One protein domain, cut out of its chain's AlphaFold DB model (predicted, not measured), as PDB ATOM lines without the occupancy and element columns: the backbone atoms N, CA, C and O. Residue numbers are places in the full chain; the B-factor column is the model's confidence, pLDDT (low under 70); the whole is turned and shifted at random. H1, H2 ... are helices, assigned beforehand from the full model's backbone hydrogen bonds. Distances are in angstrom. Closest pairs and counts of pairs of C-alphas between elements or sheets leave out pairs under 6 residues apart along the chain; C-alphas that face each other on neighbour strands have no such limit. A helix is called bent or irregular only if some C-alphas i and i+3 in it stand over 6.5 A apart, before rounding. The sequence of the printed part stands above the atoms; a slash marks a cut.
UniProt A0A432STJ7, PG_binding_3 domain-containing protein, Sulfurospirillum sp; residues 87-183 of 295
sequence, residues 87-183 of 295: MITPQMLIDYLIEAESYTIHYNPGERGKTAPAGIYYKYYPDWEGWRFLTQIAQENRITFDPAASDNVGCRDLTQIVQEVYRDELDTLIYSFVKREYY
ATOM      1  N   MET A  87     101.973  67.415 116.758       86.44
ATOM      2  CA  MET A  87     101.327  68.650 116.325       86.44
ATOM      3  C   MET A  87     102.144  69.887 116.703       86.44
ATOM      4  O   MET A  87     102.571  70.048 117.850       86.44
ATOM      5  N   ILE A  88     102.303  70.791 115.736       94.69
ATOM      6  CA  ILE A  88     102.868  72.125 115.942       94.69
ATOM      7  C   ILE A  88     101.943  72.977 116.820       94.69
ATOM      8  O   ILE A  88     100.723  72.975 116.643       94.69
ATOM      9  N   THR A  89     102.521  73.770 117.723       96.31
ATOM     10  CA  THR A  89     101.789  74.748 118.544       96.31
ATOM     11  C   THR A  89     102.383  76.151 118.383       96.31
ATOM     12  O   THR A  89     103.555  76.279 118.014       96.31
ATOM     13  N   PRO A  90     101.629  77.228 118.681       96.50
ATOM     14  CA  PRO A  90     102.198  78.575 118.713       96.50
ATOM     15  C   PRO A  90     103.366  78.703 119.699       96.50
ATOM     16  O   PRO A  90     104.322  79.411 119.396       96.50
ATOM     17  N   GLN A  91     103.337  77.968 120.820       96.06
ATOM     18  CA  GLN A  91     104.422  77.976 121.805       96.06
ATOM     19  C   GLN A  91     105.744  77.498 121.196       96.06
ATOM     20  O   GLN A  91     106.762  78.153 121.371       96.06
ATOM     21  N   MET A  92     105.723  76.446 120.372       95.81
ATOM     22  CA  MET A  92     106.932  75.970 119.688       95.81
ATOM     23  C   MET A  92     107.542  77.030 118.756       95.81
ATOM     24  O   MET A  92     108.758  77.078 118.577       95.81
ATOM     25  N   LEU A  93     106.715  77.896 118.157       95.62
ATOM     26  CA  LEU A  93     107.206  79.011 117.341       95.62
ATOM     27  C   LEU A  93     107.847  80.097 118.212       95.62
ATOM     28  O   LEU A  93     108.872  80.656 117.828       95.62
ATOM     29  N   ILE A  94     107.241  80.395 119.365       95.25
ATOM     30  CA  ILE A  94     107.748  81.363 120.347       95.25
ATOM     31  C   ILE A  94     109.099  80.894 120.886       95.25
ATOM     32  O   ILE A  94     110.058  81.660 120.843       95.25
ATOM     33  N   ASP A  95     109.198  79.629 121.295       93.69
ATOM     34  CA  ASP A  95     110.432  79.025 121.800       93.69
ATOM     35  C   ASP A  95     111.548  79.117 120.751       93.69
ATOM     36  O   ASP A  95     112.652  79.572 121.052       93.69
ATOM     37  N   TYR A  96     111.237  78.800 119.488       91.50
ATOM     38  CA  TYR A  96     112.180  78.938 118.376       91.50
ATOM     39  C   TYR A  96     112.655  80.387 118.167       91.50
ATOM     40  O   TYR A  96     113.835  80.624 117.891       91.50
ATOM     41  N   LEU A  97     111.752  81.369 118.258       90.94
ATOM     42  CA  LEU A  97     112.099  82.784 118.099       90.94
ATOM     43  C   LEU A  97     112.950  83.287 119.273       90.94
ATOM     44  O   LEU A  97     113.964  83.948 119.050       90.94
ATOM     45  N   ILE A  98     112.577  82.946 120.510       90.12
ATOM     46  CA  ILE A  98     113.299  83.353 121.722       90.12
ATOM     47  C   ILE A  98     114.685  82.710 121.776       90.12
ATOM     48  O   ILE A  98     115.648  83.392 122.114       90.12
ATOM     49  N   GLU A  99     114.830  81.436 121.405       87.06
ATOM     50  CA  GLU A  99     116.146  80.785 121.339       87.06
ATOM     51  C   GLU A  99     117.082  81.520 120.364       87.06
ATOM     52  O   GLU A  99     118.290  81.626 120.592       87.06
ATOM     53  N   ALA A 100     116.527  82.058 119.276       79.94
ATOM     54  CA  ALA A 100     117.294  82.763 118.261       79.94
ATOM     55  C   ALA A 100     117.614  84.228 118.618       79.94
ATOM     56  O   ALA A 100     118.676  84.713 118.225       79.94
ATOM     57  N   GLU A 101     116.719  84.929 119.318       78.19
ATOM     58  CA  GLU A 101     116.800  86.387 119.522       78.19
ATOM     59  C   GLU A 101     116.954  86.823 120.981       78.19
ATOM     60  O   GLU A 101     117.197  88.002 121.226       78.19
ATOM     61  N   SER A 102     116.880  85.894 121.937       84.06
ATOM     62  CA  SER A 102     116.716  86.132 123.379       84.06
ATOM     63  C   SER A 102     115.400  86.834 123.748       84.06
ATOM     64  O   SER A 102     114.725  87.447 122.921       84.06
ATOM     65  N   TYR A 103     115.016  86.755 125.023       92.88
ATOM     66  CA  TYR A 103     113.840  87.452 125.548       92.88
ATOM     67  C   TYR A 103     114.184  88.907 125.898       92.88
ATOM     68  O   TYR A 103     114.232  89.281 127.066       92.88
ATOM     69  N   THR A 104     114.517  89.735 124.909       95.00
ATOM     70  CA  THR A 104     114.972  91.111 125.173       95.00
ATOM     71  C   THR A 104     114.234  92.149 124.347       95.00
ATOM     72  O   THR A 104     113.975  91.969 123.157       95.00
ATOM     73  N   ILE A 105     113.927  93.274 124.993       96.81
ATOM     74  CA  ILE A 105     113.527  94.502 124.311       96.81
ATOM     75  C   ILE A 105     114.812  95.208 123.889       96.81
ATOM     76  O   ILE A 105     115.713  95.396 124.708       96.81
ATOM     77  N   HIS A 106     114.926  95.583 122.621       95.56
ATOM     78  CA  HIS A 106     116.144  96.195 122.100       95.56
ATOM     79  C   HIS A 106     115.884  97.045 120.854       95.56
ATOM     80  O   HIS A 106     114.802  97.051 120.280       95.56
ATOM     81  N   TYR A 107     116.914  97.756 120.422       95.75
ATOM     82  CA  TYR A 107     117.002  98.466 119.155       95.75
ATOM     83  C   TYR A 107     118.320  98.093 118.477       95.75
ATOM     84  O   TYR A 107     119.385  98.167 119.108       95.75
ATOM     85  N   ASN A 108     118.263  97.748 117.189       89.19
ATOM     86  CA  ASN A 108     119.459  97.561 116.376       89.19
ATOM     87  C   ASN A 108     119.752  98.812 115.530       89.19
ATOM     88  O   ASN A 108     118.841  99.367 114.909       89.19
ATOM     89  N   PRO A 109     121.023  99.248 115.425       88.94
ATOM     90  CA  PRO A 109     121.395 100.386 114.591       88.94
ATOM     91  C   PRO A 109     120.852 100.287 113.156       88.94
ATOM     92  O   PRO A 109     121.107  99.314 112.446       88.94
ATOM     93  N   GLY A 110     120.128 101.322 112.721       86.31
ATOM     94  CA  GLY A 110     119.504 101.390 111.392       86.31
ATOM     95  C   GLY A 110     118.028 100.979 111.361       86.31
ATOM     96  O   GLY A 110     117.397 101.040 110.302       86.31
ATOM     97  N   GLU A 111     117.459 100.588 112.501       89.19
ATOM     98  CA  GLU A 111     116.023 100.375 112.665       89.19
ATOM     99  C   GLU A 111     115.259 101.693 112.925       89.19
ATOM    100  O   GLU A 111     115.825 102.762 113.162       89.19
ATOM    101  N   ARG A 112     113.933 101.630 112.825       92.62
ATOM    102  CA  ARG A 112     112.985 102.723 113.052       92.62
ATOM    103  C   ARG A 112     112.008 102.272 114.132       92.62
ATOM    104  O   ARG A 112     110.918 101.801 113.815       92.62
ATOM    105  N   GLY A 113     112.460 102.346 115.378       95.62
ATOM    106  CA  GLY A 113     111.762 101.827 116.551       95.62
ATOM    107  C   GLY A 113     112.384 100.554 117.117       95.62
ATOM    108  O   GLY A 113     113.315  99.985 116.545       95.62
ATOM    109  N   LYS A 114     111.850 100.137 118.259       97.44
ATOM    110  CA  LYS A 114     112.341  99.023 119.070       97.44
ATOM    111  C   LYS A 114     111.730  97.688 118.635       97.44
ATOM    112  O   LYS A 114     110.681  97.630 117.990       97.44
ATOM    113  N   THR A 115     112.388  96.612 119.033       96.50
ATOM    114  CA  THR A 115     111.973  95.222 118.863       96.50
ATOM    115  C   THR A 115     111.738  94.615 120.239       96.50
ATOM    116  O   THR A 115     112.607  94.678 121.106       96.50
ATOM    117  N   ALA A 116     110.539  94.084 120.450       96.75
ATOM    118  CA  ALA A 116     110.159  93.346 121.647       96.75
ATOM    119  C   ALA A 116     110.513  91.853 121.489       96.75
ATOM    120  O   ALA A 116     110.847  91.428 120.373       96.75
ATOM    121  N   PRO A 117     110.434  91.046 122.567       95.44
ATOM    122  CA  PRO A 117     110.705  89.614 122.491       95.44
ATOM    123  C   PRO A 117     109.917  88.917 121.372       95.44
ATOM    124  O   PRO A 117     108.832  89.356 120.985       95.44
ATOM    125  N   ALA A 118     110.483  87.826 120.849       91.50
ATOM    126  CA  ALA A 118     109.988  87.116 119.667       91.50
ATOM    127  C   ALA A 118     109.969  87.962 118.368       91.50
ATOM    128  O   ALA A 118     109.175  87.712 117.456       91.50
ATOM    129  N   GLY A 119     110.844  88.966 118.268       90.69
ATOM    130  CA  GLY A 119     111.075  89.722 117.033       90.69
ATOM    131  C   GLY A 119     109.936  90.656 116.643       90.69
ATOM    132  O   GLY A 119     109.781  91.011 115.466       90.69
ATOM    133  N   ILE A 120     109.098  91.047 117.607       94.62
ATOM    134  CA  ILE A 120     107.966  91.934 117.357       94.62
ATOM    135  C   ILE A 120     108.508  93.353 117.213       94.62
ATOM    136  O   ILE A 120     108.746  94.058 118.186       94.62
ATOM    137  N   TYR A 121     108.758  93.754 115.970       94.75
ATOM    138  CA  TYR A 121     109.389  95.027 115.637       94.75
ATOM    139  C   TYR A 121     108.356  96.135 115.394       94.75
ATOM    140  O   TYR A 121     107.506  96.024 114.500       94.75
ATOM    141  N   TYR A 122     108.478  97.232 116.150       96.50
ATOM    142  CA  TYR A 122     107.528  98.345 116.198       96.50
ATOM    143  C   TYR A 122     107.175  98.898 114.816       96.50
ATOM    144  O   TYR A 122     106.001  99.049 114.499       96.50
ATOM    145  N   LYS A 123     108.168  99.103 113.939       95.69
ATOM    146  CA  LYS A 123     107.951  99.611 112.570       95.69
ATOM    147  C   LYS A 123     106.874  98.837 111.798       95.69
ATOM    148  O   LYS A 123     106.196  99.413 110.951       95.69
ATOM    149  N   TYR A 124     106.780  97.524 112.007       92.12
ATOM    150  CA  TYR A 124     105.856  96.664 111.264       92.12
ATOM    151  C   TYR A 124     104.569  96.361 112.012       92.12
ATOM    152  O   TYR A 124     103.569  96.058 111.367       92.12
ATOM    153  N   TYR A 125     104.606  96.431 113.339       95.94
ATOM    154  CA  TYR A 125     103.475  96.115 114.197       95.94
ATOM    155  C   TYR A 125     103.290  97.216 115.252       95.94
ATOM    156  O   TYR A 125     103.365  96.917 116.445       95.94
ATOM    157  N   PRO A 126     103.080  98.487 114.847       97.00
ATOM    158  CA  PRO A 126     102.962  99.598 115.795       97.00
ATOM    159  C   PRO A 126     101.702  99.474 116.661       97.00
ATOM    160  O   PRO A 126     101.693  99.918 117.803       97.00
ATOM    161  N   ASP A 127     100.677  98.794 116.139       96.69
ATOM    162  CA  ASP A 127      99.397  98.565 116.810       96.69
ATOM    163  C   ASP A 127      99.381  97.286 117.666       96.69
ATOM    164  O   ASP A 127      98.329  96.891 118.174       96.69
ATOM    165  N   TRP A 128     100.516  96.584 117.811       98.19
ATOM    166  CA  TRP A 128     100.573  95.438 118.718       98.19
ATOM    167  C   TRP A 128     100.348  95.898 120.159       98.19
ATOM    168  O   TRP A 128     101.027  96.788 120.667       98.19
ATOM    169  N   GLU A 129      99.397  95.256 120.831       98.12
ATOM    170  CA  GLU A 129      98.962  95.613 122.179       98.12
ATOM    171  C   GLU A 129     100.087  95.581 123.220       98.12
ATOM    172  O   GLU A 129     100.091  96.406 124.136       98.12
ATOM    173  N   GLY A 130     101.083  94.711 123.026       98.25
ATOM    174  CA  GLY A 130     102.271  94.651 123.872       98.25
ATOM    175  C   GLY A 130     103.029  95.971 123.969       98.25
ATOM    176  O   GLY A 130     103.604  96.247 125.012       98.25
ATOM    177  N   TRP A 131     102.969  96.853 122.965       98.50
ATOM    178  CA  TRP A 131     103.593  98.173 123.087       98.50
ATOM    179  C   TRP A 131     102.923  99.050 124.135       98.50
ATOM    180  O   TRP A 131     103.616  99.688 124.919       98.50
ATOM    181  N   ARG A 132     101.586  99.046 124.193       98.50
ATOM    182  CA  ARG A 132     100.842  99.794 125.218       98.50
ATOM    183  C   ARG A 132     101.137  99.241 126.605       98.50
ATOM    184  O   ARG A 132     101.393 100.019 127.517       98.50
ATOM    185  N   PHE A 133     101.158  97.915 126.723       98.69
ATOM    186  CA  PHE A 133     101.517  97.218 127.953       98.69
ATOM    187  C   PHE A 133     102.924  97.604 128.435       98.69
ATOM    188  O   PHE A 133     103.088  98.094 129.546       98.69
ATOM    189  N   LEU A 134     103.932  97.489 127.567       98.62
ATOM    190  CA  LEU A 134     105.319  97.850 127.874       98.62
ATOM    191  C   LEU A 134     105.471  99.330 128.255       98.62
ATOM    192  O   LEU A 134     106.180  99.650 129.207       98.62
ATOM    193  N   THR A 135     104.790 100.238 127.550       98.69
ATOM    194  CA  THR A 135     104.789 101.669 127.886       98.69
ATOM    195  C   THR A 135     104.143 101.940 129.244       98.69
ATOM    196  O   THR A 135     104.664 102.764 129.992       98.69
ATOM    197  N   GLN A 136     103.055 101.248 129.594       98.56
ATOM    198  CA  GLN A 136     102.426 101.379 130.909       98.56
ATOM    199  C   GLN A 136     103.369 100.921 132.029       98.56
ATOM    200  O   GLN A 136     103.616 101.685 132.961       98.56
ATOM    201  N   ILE A 137     103.971  99.732 131.899       98.44
ATOM    202  CA  ILE A 137     104.942  99.222 132.881       98.44
ATOM    203  C   ILE A 137     106.130 100.178 133.022       98.44
ATOM    204  O   ILE A 137     106.574 100.462 134.136       98.44
ATOM    205  N   ALA A 138     106.624 100.730 131.914       98.56
ATOM    206  CA  ALA A 138     107.695 101.714 131.956       98.56
ATOM    207  C   ALA A 138     107.291 102.978 132.737       98.56
ATOM    208  O   ALA A 138     108.055 103.442 133.581       98.56
ATOM    209  N   GLN A 139     106.082 103.504 132.521       98.31
ATOM    210  CA  GLN A 139     105.572 104.678 133.238       98.31
ATOM    211  C   GLN A 139     105.431 104.427 134.744       98.31
ATOM    212  O   GLN A 139     105.913 105.232 135.543       98.31
ATOM    213  N   GLU A 140     104.827 103.303 135.136       98.00
ATOM    214  CA  GLU A 140     104.632 102.914 136.541       98.00
ATOM    215  C   GLU A 140     105.965 102.776 137.288       98.00
ATOM    216  O   GLU A 140     106.074 103.149 138.458       98.00
ATOM    217  N   ASN A 141     107.008 102.328 136.585       97.94
ATOM    218  CA  ASN A 141     108.348 102.125 137.132       97.94
ATOM    219  C   ASN A 141     109.311 103.295 136.862       97.94
ATOM    220  O   ASN A 141     110.498 103.195 137.164       97.94
ATOM    221  N   ARG A 142     108.816 104.422 136.327       98.00
ATOM    222  CA  ARG A 142     109.611 105.627 136.007       98.00
ATOM    223  C   ARG A 142     110.793 105.358 135.061       98.00
ATOM    224  O   ARG A 142     111.839 105.995 135.168       98.00
ATOM    225  N   ILE A 143     110.614 104.438 134.119       98.31
ATOM    226  CA  ILE A 143     111.571 104.108 133.061       98.31
ATOM    227  C   ILE A 143     111.221 104.925 131.816       98.31
ATOM    228  O   ILE A 143     110.097 104.873 131.315       98.31
ATOM    229  N   THR A 144     112.190 105.659 131.272       98.06
ATOM    230  CA  THR A 144     112.021 106.332 129.976       98.06
ATOM    231  C   THR A 144     111.953 105.289 128.868       98.06
ATOM    232  O   THR A 144     112.955 104.641 128.571       98.06
ATOM    233  N   PHE A 145     110.792 105.142 128.234       98.25
ATOM    234  CA  PHE A 145     110.592 104.178 127.158       98.25
ATOM    235  C   PHE A 145     109.650 104.726 126.083       98.25
ATOM    236  O   PHE A 145     108.502 105.069 126.359       98.25
ATOM    237  N   ASP A 146     110.140 104.757 124.844       98.25
ATOM    238  CA  ASP A 146     109.351 105.026 123.641       98.25
ATOM    239  C   ASP A 146     109.604 103.902 122.621       98.25
ATOM    240  O   ASP A 146     110.741 103.762 122.152       98.25
ATOM    241  N   PRO A 147     108.594 103.086 122.263       97.88
ATOM    242  CA  PRO A 147     108.767 102.000 121.304       97.88
ATOM    243  C   PRO A 147     109.071 102.491 119.878       97.88
ATOM    244  O   PRO A 147     109.664 101.745 119.097       97.88
ATOM    245  N   ALA A 148     108.739 103.740 119.534       97.94
ATOM    246  CA  ALA A 148     109.043 104.332 118.232       97.94
ATOM    247  C   ALA A 148     110.481 104.863 118.120       97.94
ATOM    248  O   ALA A 148     110.981 105.049 117.007       97.94
ATOM    249  N   ALA A 149     111.162 105.088 119.247       97.38
ATOM    250  CA  ALA A 149     112.495 105.679 119.258       97.38
ATOM    251  C   ALA A 149     113.579 104.709 118.753       97.38
ATOM    252  O   ALA A 149     113.616 103.530 119.117       97.38
ATOM    253  N   SER A 150     114.501 105.237 117.943       96.38
ATOM    254  CA  SER A 150     115.660 104.529 117.375       96.38
ATOM    255  C   SER A 150     116.864 104.524 118.329       96.38
ATOM    256  O   SER A 150     117.970 104.929 117.967       96.38
ATOM    257  N   ASP A 151     116.634 104.091 119.566       96.00
ATOM    258  CA  ASP A 151     117.635 103.989 120.624       96.00
ATOM    259  C   ASP A 151     117.344 102.815 121.571       96.00
ATOM    260  O   ASP A 151     116.286 102.185 121.515       96.00
ATOM    261  N   ASN A 152     118.298 102.528 122.461       97.38
ATOM    262  CA  ASN A 152     118.169 101.509 123.506       97.38
ATOM    263  C   ASN A 152     117.766 102.090 124.875       97.38
ATOM    264  O   ASN A 152     117.957 101.431 125.899       97.38
ATOM    265  N   VAL A 153     117.241 103.320 124.923       98.19
ATOM    266  CA  VAL A 153     116.863 103.960 126.193       98.19
ATOM    267  C   VAL A 153     115.723 103.167 126.844       98.19
ATOM    268  O   VAL A 153     114.740 102.823 126.188       98.19
ATOM    269  N   GLY A 154     115.905 102.813 128.121       97.62
ATOM    270  CA  GLY A 154     114.949 102.049 128.934       97.62
ATOM    271  C   GLY A 154     114.804 100.564 128.586       97.62
ATOM    272  O   GLY A 154     114.217  99.822 129.364       97.62
ATOM    273  N   CYS A 155     115.356 100.099 127.460       97.69
ATOM    274  CA  CYS A 155     115.202  98.722 126.982       97.69
ATOM    275  C   CYS A 155     115.650  97.669 128.002       97.69
ATOM    276  O   CYS A 155     114.933  96.698 128.241       97.69
ATOM    277  N   ARG A 156     116.837  97.852 128.599       97.62
ATOM    278  CA  ARG A 156     117.412  96.891 129.553       97.62
ATOM    279  C   ARG A 156     116.587  96.825 130.836       97.62
ATOM    280  O   ARG A 156     116.176  95.735 131.219       97.62
ATOM    281  N   ASP A 157     116.334  97.974 131.450       98.00
ATOM    282  CA  ASP A 157     115.629  98.059 132.733       98.00
ATOM    283  C   ASP A 157     114.192  97.536 132.596       98.00
ATOM    284  O   ASP A 157     113.722  96.763 133.427       98.00
ATOM    285  N   LEU A 158     113.522  97.872 131.486       98.19
ATOM    286  CA  LEU A 158     112.184  97.364 131.194       98.19
ATOM    287  C   LEU A 158     112.190  95.857 130.918       98.19
ATOM    288  O   LEU A 158     111.302  95.152 131.386       98.19
ATOM    289  N   THR A 159     113.194  95.347 130.195       97.88
ATOM    290  CA  THR A 159     113.350  93.900 129.975       97.88
ATOM    291  C   THR A 159     113.463  93.159 131.304       97.88
ATOM    292  O   THR A 159     112.803  92.139 131.479       97.88
ATOM    293  N   GLN A 160     114.273  93.673 132.232       97.75
ATOM    294  CA  GLN A 160     114.468  93.055 133.539       97.75
ATOM    295  C   GLN A 160     113.155  92.995 134.329       97.75
ATOM    296  O   GLN A 160     112.719  91.908 134.700       97.75
ATOM    297  N   ILE A 161     112.483  94.136 134.511       97.50
ATOM    298  CA  ILE A 161     111.221  94.196 135.264       97.50
ATOM    299  C   ILE A 161     110.146  93.305 134.646       97.50
ATOM    300  O   ILE A 161     109.430  92.613 135.366       97.50
ATOM    301  N   VAL A 162     110.031  93.287 133.317       97.56
ATOM    302  CA  VAL A 162     109.017  92.461 132.665       97.56
ATOM    303  C   VAL A 162     109.310  90.977 132.850       97.56
ATOM    304  O   VAL A 162     108.389  90.225 133.139       97.56
ATOM    305  N   GLN A 163     110.569  90.546 132.748       96.19
ATOM    306  CA  GLN A 163     110.922  89.146 132.996       96.19
ATOM    307  C   GLN A 163     110.695  88.716 134.450       96.19
ATOM    308  O   GLN A 163     110.323  87.570 134.686       96.19
ATOM    309  N   GLU A 164     110.945  89.604 135.410       96.62
ATOM    310  CA  GLU A 164     110.855  89.284 136.838       96.62
ATOM    311  C   GLU A 164     109.418  89.328 137.369       96.62
ATOM    312  O   GLU A 164     109.070  88.537 138.243       96.62
ATOM    313  N   VAL A 165     108.589  90.246 136.858       97.94
ATOM    314  CA  VAL A 165     107.284  90.569 137.461       97.94
ATOM    315  C   VAL A 165     106.108  90.315 136.521       97.94
ATOM    316  O   VAL A 165     105.048  89.918 136.987       97.94
ATOM    317  N   TYR A 166     106.283  90.521 135.213       97.50
ATOM    318  CA  TYR A 166     105.181  90.609 134.242       97.50
ATOM    319  C   TYR A 166     105.304  89.610 133.083       97.50
ATOM    320  O   TYR A 166     104.842  89.858 131.960       97.50
ATOM    321  N   ARG A 167     106.031  88.514 133.316       95.69
ATOM    322  CA  ARG A 167     106.436  87.592 132.255       95.69
ATOM    323  C   ARG A 167     105.232  86.898 131.636       95.69
ATOM    324  O   ARG A 167     105.154  86.809 130.415       95.69
ATOM    325  N   ASP A 168     104.293  86.451 132.458       97.31
ATOM    326  CA  ASP A 168     103.137  85.675 132.009       97.31
ATOM    327  C   ASP A 168     102.157  86.537 131.191       97.31
ATOM    328  O   ASP A 168     101.606  86.094 130.176       97.31
ATOM    329  N   GLU A 169     101.978  87.802 131.573       98.25
ATOM    330  CA  GLU A 169     101.165  88.768 130.839       98.25
ATOM    331  C   GLU A 169     101.790  89.102 129.483       98.25
ATOM    332  O   GLU A 169     101.094  89.079 128.459       98.25
ATOM    333  N   LEU A 170     103.106  89.360 129.438       97.88
ATOM    334  CA  LEU A 170     103.784  89.607 128.167       97.88
ATOM    335  C   LEU A 170     103.773  88.351 127.280       97.88
ATOM    336  O   LEU A 170     103.496  88.462 126.082       97.88
ATOM    337  N   ASP A 171     104.000  87.166 127.849       97.81
ATOM    338  CA  ASP A 171     103.950  85.892 127.124       97.81
ATOM    339  C   ASP A 171     102.559  85.653 126.520       97.81
ATOM    340  O   ASP A 171     102.456  85.216 125.374       97.81
ATOM    341  N   THR A 172     101.480  86.045 127.205       98.44
ATOM    342  CA  THR A 172     100.108  85.975 126.670       98.44
ATOM    343  C   THR A 172      99.913  86.878 125.440       98.44
ATOM    344  O   THR A 172      99.280  86.483 124.447       98.44
ATOM    345  N   LEU A 173     100.491  88.085 125.456       98.50
ATOM    346  CA  LEU A 173     100.440  89.029 124.331       98.50
ATOM    347  C   LEU A 173     101.311  88.574 123.151       98.50
ATOM    348  O   LEU A 173     100.906  88.720 121.991       98.50
ATOM    349  N   ILE A 174     102.482  87.997 123.435       97.81
ATOM    350  CA  ILE A 174     103.367  87.383 122.435       97.81
ATOM    351  C   ILE A 174     102.680  86.167 121.814       97.81
ATOM    352  O   ILE A 174     102.659  86.040 120.590       97.81
ATOM    353  N   TYR A 175     102.063  85.309 122.623       98.31
ATOM    354  CA  TYR A 175     101.344  84.130 122.153       98.31
ATOM    355  C   TYR A 175     100.228  84.507 121.187       98.31
ATOM    356  O   TYR A 175     100.163  83.987 120.071       98.31
ATOM    357  N   SER A 176      99.386  85.464 121.578       98.06
ATOM    358  CA  SER A 176      98.280  85.943 120.746       98.06
ATOM    359  C   SER A 176      98.777  86.513 119.414       98.06
ATOM    360  O   SER A 176      98.198  86.245 118.357       98.06
ATOM    361  N   PHE A 177      99.889  87.252 119.447       97.38
ATOM    362  CA  PHE A 177     100.542  87.767 118.249       97.38
ATOM    363  C   PHE A 177     101.082  86.645 117.354       97.38
ATOM    364  O   PHE A 177     100.727  86.578 116.178       97.38
ATOM    365  N   VAL A 178     101.908  85.743 117.891       96.56
ATOM    366  CA  VAL A 178     102.557  84.675 117.115       96.56
ATOM    367  C   VAL A 178     101.525  83.714 116.534       96.56
ATOM    368  O   VAL A 178     101.637  83.320 115.368       96.56
ATOM    369  N   LYS A 179     100.476  83.395 117.301       97.50
ATOM    370  CA  LYS A 179      99.358  82.594 116.814       97.50
ATOM    371  C   LYS A 179      98.709  83.255 115.596       97.50
ATOM    372  O   LYS A 179      98.620  82.636 114.540       97.50
ATOM    373  N   ARG A 180      98.315  84.523 115.701       96.31
ATOM    374  CA  ARG A 180      97.615  85.223 114.615       96.31
ATOM    375  C   ARG A 180      98.504  85.444 113.386       96.31
ATOM    376  O   ARG A 180      98.130  85.099 112.264       96.31
ATOM    377  N   GLU A 181      99.684  86.031 113.580       93.56
ATOM    378  CA  GLU A 181     100.538  86.504 112.480       93.56
ATOM    379  C   GLU A 181     101.255  85.378 111.736       93.56
ATOM    380  O   GLU A 181     101.568  85.512 110.541       93.56
ATOM    381  N   TYR A 182     101.514  84.271 112.436       94.75
ATOM    382  CA  TYR A 182     102.295  83.162 111.911       94.75
ATOM    383  C   TYR A 182     101.528  81.849 111.916       94.75
ATOM    384  O   TYR A 182     101.336  81.306 110.835       94.75
ATOM    385  N   TYR A 183     101.070  81.349 113.064       97.38
ATOM    386  CA  TYR A 183     100.438  80.025 113.125       97.38
ATOM    387  C   TYR A 183      99.199  79.929 112.220       97.38
ATOM    388  O   TYR A 183      99.186  79.141 111.274       97.38
TER     389      TYR A 183
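What this domain is: This is residues 87 to 183 of the 295 residues of the protein "PG_binding_3 domain-containing protein" of Sulfurospirillum sp (UniProt A0A432STJ7). Four helices form a loose arc, in the order H1, H4, H2, H3 by contact, round a long irregular link, residues 102 to 128, part of which fills the middle of the domain. H4, the longest helix, and H2 run opposite ways and meet through their earlier parts, while H1 makes a corner with H4 near its last turns and H3 is crosswise to H2. The printed part has 97 residues with four named helices, H1 to H4 along the chain, and no named strand; its class is all helix. The whole is compact, with a radius of gyration of the C-alphas of 12.7 A and spans of 42 by 30 by 23 A.

How they stand to each other: H4, residues 167 to 183, touches two helices. With its residues 170 to 174 it touches residues 129 to 133 of H2, residues 129 to 140, at a shallow tilt of 19 degrees, opposite ways; the closest C-alphas are those of Gly 130 and Leu 173, 5.9 A apart. Residues 90 to 94 of H1, residues 90 to 101, touch H4 about perpendicular, at 75 degrees, with the C-alphas of Pro 90 and Lys 179 closest at 5.3 A. Residues 134 to 138 of H2 touch H3, residues 155 to 165, about perpendicular at 88 degrees; the C-alphas of Ala 138 and Leu 158 are closest, 6.3 A apart. H3 and H4 are close but not clearly touching, their closest C-alphas, those of Val 162 and Leu 170, 7.5 A apart; their tilt of 73 degrees is only just about perpendicular. H1 is apart from H2 and H3. Of the three touching pairs one is at a shallow tilt, and the helix packing is only just mostly crossed. In H1, H2, H3 and H4 every O i to N i+4 pair is within hydrogen-bond range.

Where its parts are: H4 is 21.4 A from first to last C-alpha and ends at C-alpha 183, (100.438, 80.025, 113.125). It is neither bent nor irregular, but only just: C-alphas 180 and 183 are 6.1 A apart. H2 measures 17.1 A, H1 16.6 A and H3 15.5 A. H1 begins at C-alpha 90, (102.198, 78.575, 118.713), and H2 begins at C-alpha 129, (98.962, 95.613, 122.179). Residues 115 to 116 pair antiparallel with residues 120 to 121.

The domain as a whole: The C-alphas farthest apart, those of Met 87 and Arg 142, are 42.7 A apart. The printed part has no cut. The links H1 to H2, of 27 residues, and H2 to H3, of 14 residues, are long; the link H3 to H4 is tight. The mean pLDDT of the printed part is 95.6, and no printed residue is under 70.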